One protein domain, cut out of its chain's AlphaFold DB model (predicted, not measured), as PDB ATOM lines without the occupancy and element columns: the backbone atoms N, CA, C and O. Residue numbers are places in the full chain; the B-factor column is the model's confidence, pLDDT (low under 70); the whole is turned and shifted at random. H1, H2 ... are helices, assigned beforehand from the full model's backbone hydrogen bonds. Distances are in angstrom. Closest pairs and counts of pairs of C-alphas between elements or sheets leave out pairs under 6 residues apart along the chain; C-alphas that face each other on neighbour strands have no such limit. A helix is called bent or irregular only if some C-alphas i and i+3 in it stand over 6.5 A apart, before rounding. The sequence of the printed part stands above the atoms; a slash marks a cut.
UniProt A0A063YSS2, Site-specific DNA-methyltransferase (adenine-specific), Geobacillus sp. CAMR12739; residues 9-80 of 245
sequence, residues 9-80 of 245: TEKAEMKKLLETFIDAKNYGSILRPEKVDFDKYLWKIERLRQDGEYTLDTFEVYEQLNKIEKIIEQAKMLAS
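This is residues 9 to 80 of the 245 residues of the protein "Site-specific DNA-methyltransferase (adenine-specific)" of Geobacillus sp. CAMR12739 (UniProt A0A063YSS2). A helical hairpin of two helices side by side, H3 and the longer, kinked H4, makes the long axis, with H1 set crosswise beside the later part of H4 and the short H2 near the last turns of H4. At the other end of the long axis, residues 55 to 60 stick out where the hairpin turns. The printed part has 72 residues with four named helices, H1 to H4 in chain order, and no named strand: all helix. It is compact, with a radius of gyration of the C-alphas of 12.8 A, yet elongated, spanning 38 by 23 by 19 A.

H1, residues 9 to 20, begins at C-alpha 9 (193.508, 185.444, 205.351) and is 16.6 A long. H2, residues 24 to 30, measures 9.1 A and is irregular: C-alphas 26 and 29 are 9.6 A apart. H3, residues 38 to 51, measures 20.1 A. H4, residues 59 to 79, measures 29.9 A and ends at C-alpha 79 (180.559, 171.826, 204.968); it is irregular, C-alphas 63 and 66 being 7.3 A apart, with a kink of 43 degrees near residue 66.

H1 and H4 only just touch, with 3 pairs of C-alphas within 8 A, through residues 17 to 18 and 71 to 75 alone; the closest C-alphas, of Leu 18 and Ile 71, are 7.5 A apart. Their lines are about perpendicular, at 76 degrees. H2 and H4 are close but not clearly touching, the closest C-alphas, of Ser 29 and Leu 78, being 6.8 A apart. H3 and H4 touch as a hairpin, at a shallow tilt of 23 degrees, opposite ways; their closest C-alphas, of Phe 38 and Lys 76, are 6.1 A apart. H1 and H3 are apart. Every O i to N i+4 pair is within hydrogen-bond range in H1 and H3, against 14 of 17 in H4 and 1 of 3 in H2, where 1 of 4 O i to N i+3 pairs is.

The C-alphas farthest apart, of Ile 30 and Thr 55, are 37.9 A apart. The printed part has no cut and no long link. Its mean pLDDT is 91.6, and no printed residue is under 70.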
ATOM      1  N   THR A   9     194.253 186.596 204.826       92.94
ATOM      2  CA  THR A   9     193.508 185.444 205.351       92.94
ATOM      3  C   THR A   9     192.330 185.097 204.449       92.94
ATOM      4  O   THR A   9     192.182 183.948 204.041       92.94
ATOM      5  N   GLU A  10     191.522 186.083 204.066       93.31
ATOM      6  CA  GLU A  10     190.362 185.853 203.203       93.31
ATOM      7  C   GLU A  10     190.755 185.414 201.793       93.31
ATOM      8  O   GLU A  10     190.115 184.541 201.204       93.31
ATOM      9  N   LYS A  11     191.840 185.980 201.249       91.38
ATOM     10  CA  LYS A  11     192.397 185.532 199.966       91.38
ATOM     11  C   LYS A  11     192.819 184.065 200.038       91.38
ATOM     12  O   LYS A  11     192.537 183.312 199.106       91.38
ATOM     13  N   ALA A  12     193.460 183.647 201.131       93.25
ATOM     14  CA  ALA A  12     193.864 182.259 201.336       93.25
ATOM     15  C   ALA A  12     192.660 181.314 201.490       93.25
ATOM     16  O   ALA A  12     192.642 180.255 200.860       93.25
ATOM     17  N   GLU A  13     191.639 181.706 202.260       94.44
ATOM     18  CA  GLU A  13     190.386 180.952 202.413       94.44
ATOM     19  C   GLU A  13     189.694 180.741 201.061       94.44
ATOM     20  O   GLU A  13     189.400 179.605 200.682       94.44
ATOM     21  N   MET A  14     189.496 181.817 200.295       93.19
ATOM     22  CA  MET A  14     188.861 181.748 198.979       93.19
ATOM     23  C   MET A  14     189.681 180.939 197.977       93.19
ATOM     24  O   MET A  14     189.116 180.149 197.220       93.19
ATOM     25  N   LYS A  15     191.010 181.084 197.989       93.00
ATOM     26  CA  LYS A  15     191.901 180.290 197.140       93.00
ATOM     27  C   LYS A  15     191.735 178.802 197.418       93.00
ATOM     28  O   LYS A  15     191.465 178.039 196.496       93.00
ATOM     29  N   LYS A  16     191.832 178.405 198.685       94.38
ATOM     30  CA  LYS A  16     191.721 177.004 199.099       94.38
ATOM     31  C   LYS A  16     190.335 176.423 198.821       94.38
ATOM     32  O   LYS A  16     190.205 175.262 198.422       94.38
ATOM     33  N   LEU A  17     189.295 177.238 198.989       95.12
ATOM     34  CA  LEU A  17     187.933 176.870 198.631       95.12
ATOM     35  C   LEU A  17     187.816 176.574 197.129       95.12
ATOM     36  O   LEU A  17     187.331 175.508 196.760       95.12
ATOM     37  N   LEU A  18     188.299 177.467 196.263       93.69
ATOM     38  CA  LEU A  18     188.272 177.255 194.812       93.69
ATOM     39  C   LEU A  18     189.126 176.048 194.392       93.69
ATOM     40  O   LEU A  18     188.694 175.259 193.554       93.69
ATOM     41  N   GLU A  19     190.290 175.855 195.017       95.12
ATOM     42  CA  GLU A  19     191.154 174.686 194.801       95.12
ATOM     43  C   GLU A  19     190.446 173.372 195.157       95.12
ATOM     44  O   GLU A  19     190.575 172.389 194.430       95.12
ATOM     45  N   THR A  20     189.627 173.359 196.214       95.69
ATOM     46  CA  THR A  20     188.825 172.182 196.597       95.69
ATOM     47  C   THR A  20     187.832 171.778 195.501       95.69
ATOM     48  O   THR A  20     187.475 170.607 195.393       95.69
ATOM     49  N   PHE A  21     187.386 172.728 194.674       96.12
ATOM     50  CA  PHE A  21     186.425 172.486 193.596       96.12
ATOM     51  C   PHE A  21     187.080 172.205 192.237       96.12
ATOM     52  O   PHE A  21     186.371 171.982 191.247       96.12
ATOM     53  N   ILE A  22     188.414 172.142 192.168       94.75
ATOM     54  CA  ILE A  22     189.106 171.602 190.994       94.75
ATOM     55  C   ILE A  22     188.663 170.144 190.815       94.75
ATOM     56  O   ILE A  22     188.655 169.358 191.758       94.75
ATOM     57  N   ASP A  23     188.231 169.796 189.600       94.88
ATOM     58  CA  ASP A  23     187.624 168.500 189.271       94.88
ATOM     59  C   ASP A  23     186.362 168.151 190.090       94.88
ATOM     60  O   ASP A  23     185.994 166.981 190.211       94.88
ATOM     61  N   ALA A  24     185.610 169.145 190.587       94.56
ATOM     62  CA  ALA A  24     184.380 168.910 191.355       94.56
ATOM     63  C   ALA A  24     183.347 168.023 190.637       94.56
ATOM     64  O   ALA A  24     182.595 167.306 191.292       94.56
ATOM     65  N   LYS A  25     183.317 168.009 189.297       93.06
ATOM     66  CA  LYS A  25     182.450 167.102 188.519       93.06
ATOM     67  C   LYS A  25     182.855 165.627 188.631       93.06
ATOM     68  O   LYS A  25     182.007 164.762 188.444       93.06
ATOM     69  N   ASN A  26     184.126 165.347 188.912       94.81
ATOM     70  CA  ASN A  26     184.654 163.999 189.112       94.81
ATOM     71  C   ASN A  26     184.360 163.489 190.531       94.81
ATOM     72  O   ASN A  26     184.022 162.325 190.723       94.81
ATOM     73  N   TYR A  27     184.483 164.370 191.530       95.94
ATOM     74  CA  TYR A  27     184.326 164.003 192.939       95.94
ATOM     75  C   TYR A  27     182.869 164.117 193.418       95.94
ATOM     76  O   TYR A  27     182.373 163.267 194.155       95.94
ATOM     77  N   GLY A  28     182.143 165.145 192.986       95.44
ATOM     78  CA  GLY A  28     180.793 165.423 193.463       95.44
ATOM     79  C   GLY A  28     180.765 165.714 194.967       95.44
ATOM     80  O   GLY A  28     181.635 166.391 195.512       95.44
ATOM     81  N   SER A  29     179.769 165.186 195.676       96.19
ATOM     82  CA  SER A  29     179.528 165.490 197.095       96.19
ATOM     83  C   SER A  29     180.478 164.798 198.088       96.19
ATOM     84  O   SER A  29     180.386 165.028 199.297       96.19
ATOM     85  N   ILE A  30     181.442 164.003 197.610       97.00
ATOM     86  CA  ILE A  30     182.540 163.489 198.451       97.00
ATOM     87  C   ILE A  30     183.621 164.556 198.711       97.00
ATOM     88  O   ILE A  30     184.576 164.306 199.454       97.00
ATOM     89  N   LEU A  31     183.503 165.741 198.106       97.44
ATOM     90  CA  LEU A  31     184.314 166.902 198.463       97.44
ATOM     91  C   LEU A  31     184.129 167.267 199.938       97.44
ATOM     92  O   LEU A  31     183.027 167.153 200.480       97.44
ATOM     93  N   ARG A  32     185.213 167.713 200.581       94.19
ATOM     94  CA  ARG A  32     185.239 168.176 201.978       94.19
ATOM     95  C   ARG A  32     185.771 169.611 202.044       94.19
ATOM     96  O   ARG A  32     186.925 169.800 202.421       94.19
ATOM     97  N   PRO A  33     184.969 170.607 201.632       95.62
ATOM     98  CA  PRO A  33     185.364 172.000 201.774       95.62
ATOM     99  C   PRO A  33     185.547 172.352 203.248       95.62
ATOM    100  O   PRO A  33     184.805 171.874 204.111       95.62
ATOM    101  N   GLU A  34     186.547 173.182 203.529       92.88
ATOM    102  CA  GLU A  34     186.774 173.694 204.875       92.88
ATOM    103  C   GLU A  34     185.672 174.664 205.276       92.88
ATOM    104  O   GLU A  34     185.126 175.399 204.450       92.88
ATOM    105  N   LYS A  35     185.339 174.656 206.566       93.06
ATOM    106  CA  LYS A  35     184.332 175.555 207.107       93.06
ATOM    107  C   LYS A  35     184.930 176.953 207.219       93.06
ATOM    108  O   LYS A  35     185.815 177.184 208.035       93.06
ATOM    109  N   VAL A  36     184.406 177.863 206.411       94.25
ATOM    110  CA  VAL A  36     184.681 179.299 206.470       94.25
ATOM    111  C   VAL A  36     183.371 180.044 206.712       94.25
ATOM    112  O   VAL A  36     182.294 179.440 206.729       94.25
ATOM    113  N   ASP A  37     183.441 181.358 206.899       95.75
ATOM    114  CA  ASP A  37     182.246 182.199 206.960       95.75
ATOM    115  C   ASP A  37     181.653 182.378 205.551       95.75
ATOM    116  O   ASP A  37     181.915 183.354 204.849       95.75
ATOM    117  N   PHE A  38     180.905 181.370 205.096       96.69
ATOM    118  CA  PHE A  38     180.300 181.361 203.764       96.69
ATOM    119  C   PHE A  38     179.329 182.529 203.564       96.69
ATOM    120  O   PHE A  38     179.291 183.102 202.479       96.69
ATOM    121  N   ASP A  39     178.576 182.900 204.604       97.06
ATOM    122  CA  ASP A  39     177.586 183.977 204.536       97.06
ATOM    123  C   ASP A  39     178.251 185.342 204.357       97.06
ATOM    124  O   ASP A  39     177.792 186.138 203.537       97.06
ATOM    125  N   LYS A  40     179.397 185.572 205.011       95.81
ATOM    126  CA  LYS A  40     180.244 186.739 204.738       95.81
ATOM    127  C   LYS A  40     180.614 186.835 203.258       95.81
ATOM    128  O   LYS A  40     180.495 187.908 202.674       95.81
ATOM    129  N   TYR A  41     181.059 185.743 202.637       95.19
ATOM    130  CA  TYR A  41     181.487 185.783 201.235       95.19
ATOM    131  C   TYR A  41     180.328 185.915 200.247       95.19
ATOM    132  O   TYR A  41     180.461 186.644 199.265       95.19
ATOM    133  N   LEU A  42     179.187 185.273 200.514       95.69
ATOM    134  CA  LEU A  42     177.969 185.462 199.720       95.69
ATOM    135  C   LEU A  42     177.499 186.921 199.782       95.69
ATOM    136  O   LEU A  42     177.221 187.521 198.746       95.69
ATOM    137  N   TRP A  43     177.510 187.527 200.972       94.44
ATOM    138  CA  TRP A  43     177.187 188.943 201.136       94.44
ATOM    139  C   TRP A  43     178.163 189.862 200.384       94.44
ATOM    140  O   TRP A  43     177.729 190.802 199.718       94.44
ATOM    141  N   LYS A  44     179.474 189.577 200.420       92.31
ATOM    142  CA  LYS A  44     180.470 190.346 199.647       92.31
ATOM    143  C   LYS A  44     180.221 190.267 198.142       92.31
ATOM    144  O   LYS A  44     180.348 191.283 197.464       92.31
ATOM    145  N   ILE A  45     179.861 189.092 197.620       92.31
ATOM    146  CA  ILE A  45     179.526 188.922 196.198       92.31
ATOM    147  C   ILE A  45     178.302 189.756 195.822       92.31
ATOM    148  O   ILE A  45     178.329 190.429 194.792       92.31
ATOM    149  N   GLU A  46     177.264 189.761 196.658       92.31
ATOM    150  CA  GLU A  46     176.073 190.576 196.412       92.31
ATOM    151  C   GLU A  46     176.398 192.076 196.424       92.31
ATOM    152  O   GLU A  46     175.980 192.802 195.525       92.31
ATOM    153  N   ARG A  47     177.226 192.538 197.370       90.25
ATOM    154  CA  ARG A  47     177.682 193.936 197.409       90.25
ATOM    155  C   ARG A  47     178.468 194.316 196.152       90.25
ATOM    156  O   ARG A  47     178.215 195.365 195.573       90.25
ATOM    157  N   LEU A  48     179.392 193.461 195.702       89.06
ATOM    158  CA  LEU A  48     180.131 193.690 194.454       89.06
ATOM    159  C   LEU A  48     179.173 193.820 193.264       89.06
ATOM    160  O   LEU A  48     179.350 194.695 192.429       89.06
ATOM    161  N   ARG A  49     178.134 192.985 193.196       87.69
ATOM    162  CA  ARG A  49     177.136 193.027 192.120       87.69
ATOM    163  C   ARG A  49     176.332 194.337 192.095       87.69
ATOM    164  O   ARG A  49     175.969 194.776 191.009       87.69
ATOM    165  N   GLN A  50     176.039 194.927 193.255       86.69
ATOM    166  CA  GLN A  50     175.232 196.151 193.371       86.69
ATOM    167  C   GLN A  50     176.054 197.435 193.196       86.69
ATOM    168  O   GLN A  50     175.645 198.323 192.452       86.69
ATOM    169  N   ASP A  51     177.211 197.509 193.857       83.12
ATOM    170  CA  ASP A  51     177.994 198.744 194.005       83.12
ATOM    171  C   ASP A  51     179.264 198.758 193.133       83.12
ATOM    172  O   ASP A  51     180.067 199.690 193.191       83.12
ATOM    173  N   GLY A  52     179.496 197.692 192.366       75.25
ATOM    174  CA  GLY A  52     180.730 197.467 191.632       75.25
ATOM    175  C   GLY A  52     180.900 198.334 190.389       75.25
ATOM    176  O   GLY A  52     180.031 198.382 189.520       75.25
ATOM    177  N   GLU A  53     182.071 198.955 190.244       77.75
ATOM    178  CA  GLU A  53     182.463 199.604 188.992       77.75
ATOM    179  C   GLU A  53     183.086 198.592 188.025       77.75
ATOM    180  O   GLU A  53     184.062 197.914 188.350       77.75
ATOM    181  N   TYR A  54     182.540 198.522 186.811       78.88
ATOM    182  CA  TYR A  54     183.089 197.717 185.724       78.88
ATOM    183  C   TYR A  54     184.243 198.467 185.056       78.88
ATOM    184  O   TYR A  54     184.036 199.348 184.219       78.88
ATOM    185  N   THR A  55     185.468 198.096 185.408       81.06
ATOM    186  CA  THR A  55     186.700 198.585 184.773       81.06
ATOM    187  C   THR A  55     187.381 197.461 183.995       81.06
ATOM    188  O   THR A  55     187.079 196.284 184.199       81.06
ATOM    189  N   LEU A  56     188.328 197.798 183.110       75.94
ATOM    190  CA  LEU A  56     189.124 196.797 182.381       75.94
ATOM    191  C   LEU A  56     189.815 195.800 183.331       75.94
ATOM    192  O   LEU A  56     189.884 194.617 183.018       75.94
ATOM    193  N   ASP A  57     190.240 196.264 184.509       76.81
ATOM    194  CA  ASP A  57     190.954 195.449 185.499       76.81
ATOM    195  C   ASP A  57     190.031 194.536 186.326       76.81
ATOM    196  O   ASP A  57     190.481 193.559 186.924       76.81
ATOM    197  N   THR A  58     188.732 194.836 186.388       79.31
ATOM    198  CA  THR A  58     187.775 194.128 187.257       79.31
ATOM    199  C   THR A  58     186.758 193.286 186.486       79.31
ATOM    200  O   THR A  58     186.159 192.372 187.061       79.31
ATOM    201  N   PHE A  59     186.605 193.532 185.180       80.44
ATOM    202  CA  PHE A  59     185.629 192.885 184.300       80.44
ATOM    203  C   PHE A  59     185.636 191.350 184.398       80.44
ATOM    204  O   PHE A  59     184.584 190.733 184.570       80.44
ATOM    205  N   GLU A  60     186.815 190.722 184.368       78.62
ATOM    206  CA  GLU A  60     186.933 189.258 184.433       78.62
ATOM    207  C   GLU A  60     186.388 188.665 185.737       78.62
ATOM    208  O   GLU A  60     185.850 187.555 185.741       78.62
ATOM    209  N   VAL A  61     186.527 189.384 186.853       76.25
ATOM    210  CA  VAL A  61     186.023 188.923 188.150       76.25
ATOM    211  C   VAL A  61     184.502 189.020 188.181       76.25
ATOM    212  O   VAL A  61     183.858 188.063 188.614       76.25
ATOM    213  N   TYR A  62     183.931 190.117 187.673       83.81
ATOM    214  CA  TYR A  62     182.479 190.304 187.587       83.81
ATOM    215  C   TYR A  62     181.798 189.219 186.743       83.81
ATOM    216  O   TYR A  62     180.808 188.635 187.185       83.81
ATOM    217  N   GLU A  63     182.382 188.854 185.598       85.31
ATOM    218  CA  GLU A  63     181.905 187.752 184.744       85.31
ATOM    219  C   GLU A  63     181.905 186.385 185.460       85.31
ATOM    220  O   GLU A  63     181.152 185.468 185.113       85.31
ATOM    221  N   GLN A  64     182.745 186.221 186.487       88.81
ATOM    222  CA  GLN A  64     182.877 184.975 187.244       88.81
ATOM    223  C   GLN A  64     182.074 184.947 188.548       88.81
ATOM    224  O   GLN A  64     181.918 183.858 189.108       88.81
ATOM    225  N   LEU A  65     181.517 186.072 189.017       90.44
ATOM    226  CA  LEU A  65     180.824 186.147 190.313       90.44
ATOM    227  C   LEU A  65     179.726 185.091 190.455       90.44
ATOM    228  O   LEU A  65     179.707 184.369 191.446       90.44
ATOM    229  N   ASN A  66     178.896 184.902 189.426       91.44
ATOM    230  CA  ASN A  66     177.822 183.900 189.441       91.44
ATOM    231  C   ASN A  66     178.341 182.455 189.564       91.44
ATOM    232  O   ASN A  66     177.636 181.572 190.051       91.44
ATOM    233  N   LYS A  67     179.555 182.167 189.077       92.19
ATOM    234  CA  LYS A  67     180.179 180.843 189.234       92.19
ATOM    235  C   LYS A  67     180.753 180.684 190.638       92.19
ATOM    236  O   LYS A  67     180.601 179.617 191.225       92.19
ATOM    237  N   ILE A  68     181.392 181.730 191.159       93.31
ATOM    238  CA  ILE A  68     181.984 181.727 192.500       93.31
ATOM    239  C   ILE A  68     180.887 181.601 193.558       93.31
ATOM    240  O   ILE A  68     181.002 180.752 194.432       93.31
ATOM    241  N   GLU A  69     179.798 182.359 193.433       95.12
ATOM    242  CA  GLU A  69     178.615 182.264 194.295       95.12
ATOM    243  C   GLU A  69     178.113 180.819 194.392       95.12
ATOM    244  O   GLU A  69     178.054 180.263 195.485       95.12
ATOM    245  N   LYS A  70     177.894 180.154 193.249       95.75
ATOM    246  CA  LYS A  70     177.465 178.746 193.211       95.75
ATOM    247  C   LYS A  70     178.454 177.799 193.889       95.75
ATOM    248  O   LYS A  70     178.029 176.846 194.538       95.75
ATOM    249  N   ILE A  71     179.761 178.031 193.746       96.06
ATOM    250  CA  ILE A  71     180.786 177.238 194.444       96.06
ATOM    251  C   ILE A  71     180.680 177.448 195.958       96.06
ATOM    252  O   ILE A  71     180.735 176.476 196.709       96.06
ATOM    253  N   ILE A  72     180.493 178.690 196.414       97.00
ATOM    254  CA  ILE A  72     180.349 179.009 197.839       97.00
ATOM    255  C   ILE A  72     179.067 178.391 198.404       97.00
ATOM    256  O   ILE A  72     179.116 177.778 199.468       97.00
ATOM    257  N   GLU A  73     177.942 178.466 197.691       97.50
ATOM    258  CA  GLU A  73     176.688 177.812 198.085       97.50
ATOM    259  C   GLU A  73     176.854 176.291 198.194       97.50
ATOM    260  O   GLU A  73     176.463 175.675 199.190       97.50
ATOM    261  N   GLN A  74     177.485 175.668 197.194       97.44
ATOM    262  CA  GLN A  74     177.793 174.239 197.215       97.44
ATOM    263  C   GLN A  74     178.705 173.880 198.383       97.44
ATOM    264  O   GLN A  74     178.466 172.888 199.071       97.44
ATOM    265  N   ALA A  75     179.726 174.687 198.648       97.81
ATOM    266  CA  ALA A  75     180.621 174.469 199.767       97.81
ATOM    267  C   ALA A  75     179.924 174.622 201.110       97.81
ATOM    268  O   ALA A  75     180.119 173.770 201.972       97.81
ATOM    269  N   LYS A  76     179.051 175.622 201.261       97.88
ATOM    270  CA  LYS A  76     178.213 175.789 202.446       97.88
ATOM    271  C   LYS A  76     177.387 174.531 202.700       97.88
ATOM    272  O   LYS A  76     177.412 174.006 203.811       97.88
ATOM    273  N   MET A  77     176.726 173.987 201.675       97.12
ATOM    274  CA  MET A  77     175.959 172.739 201.795       97.12
ATOM    275  C   MET A  77     176.844 171.535 202.153       97.12
ATOM    276  O   MET A  77     176.461 170.710 202.981       97.12
ATOM    277  N   LEU A  78     178.036 171.431 201.560       97.62
ATOM    278  CA  LEU A  78     178.961 170.315 201.783       97.62
ATOM    279  C   LEU A  78     179.765 170.427 203.096       97.62
ATOM    280  O   LEU A  78     180.276 169.423 203.589       97.62
ATOM    281  N   ALA A  79     179.904 171.613 203.676       96.81
ATOM    282  CA  ALA A  79     180.559 171.826 204.968       96.81
ATOM    283  C   ALA A  79     179.564 171.821 206.144       96.81
ATOM    284  O   ALA A  79     179.979 171.804 207.303       96.81
ATOM    285  N   SER A  80     178.261 171.852 205.855       96.38
ATOM    286  CA  SER A  80     177.202 171.822 206.865       96.38
ATOM    287  C   SER A  80     176.969 170.418 207.421       96.38
ATOM    288  O   SER A  80     177.296 169.409 206.788       96.38
TER     289      SER A  80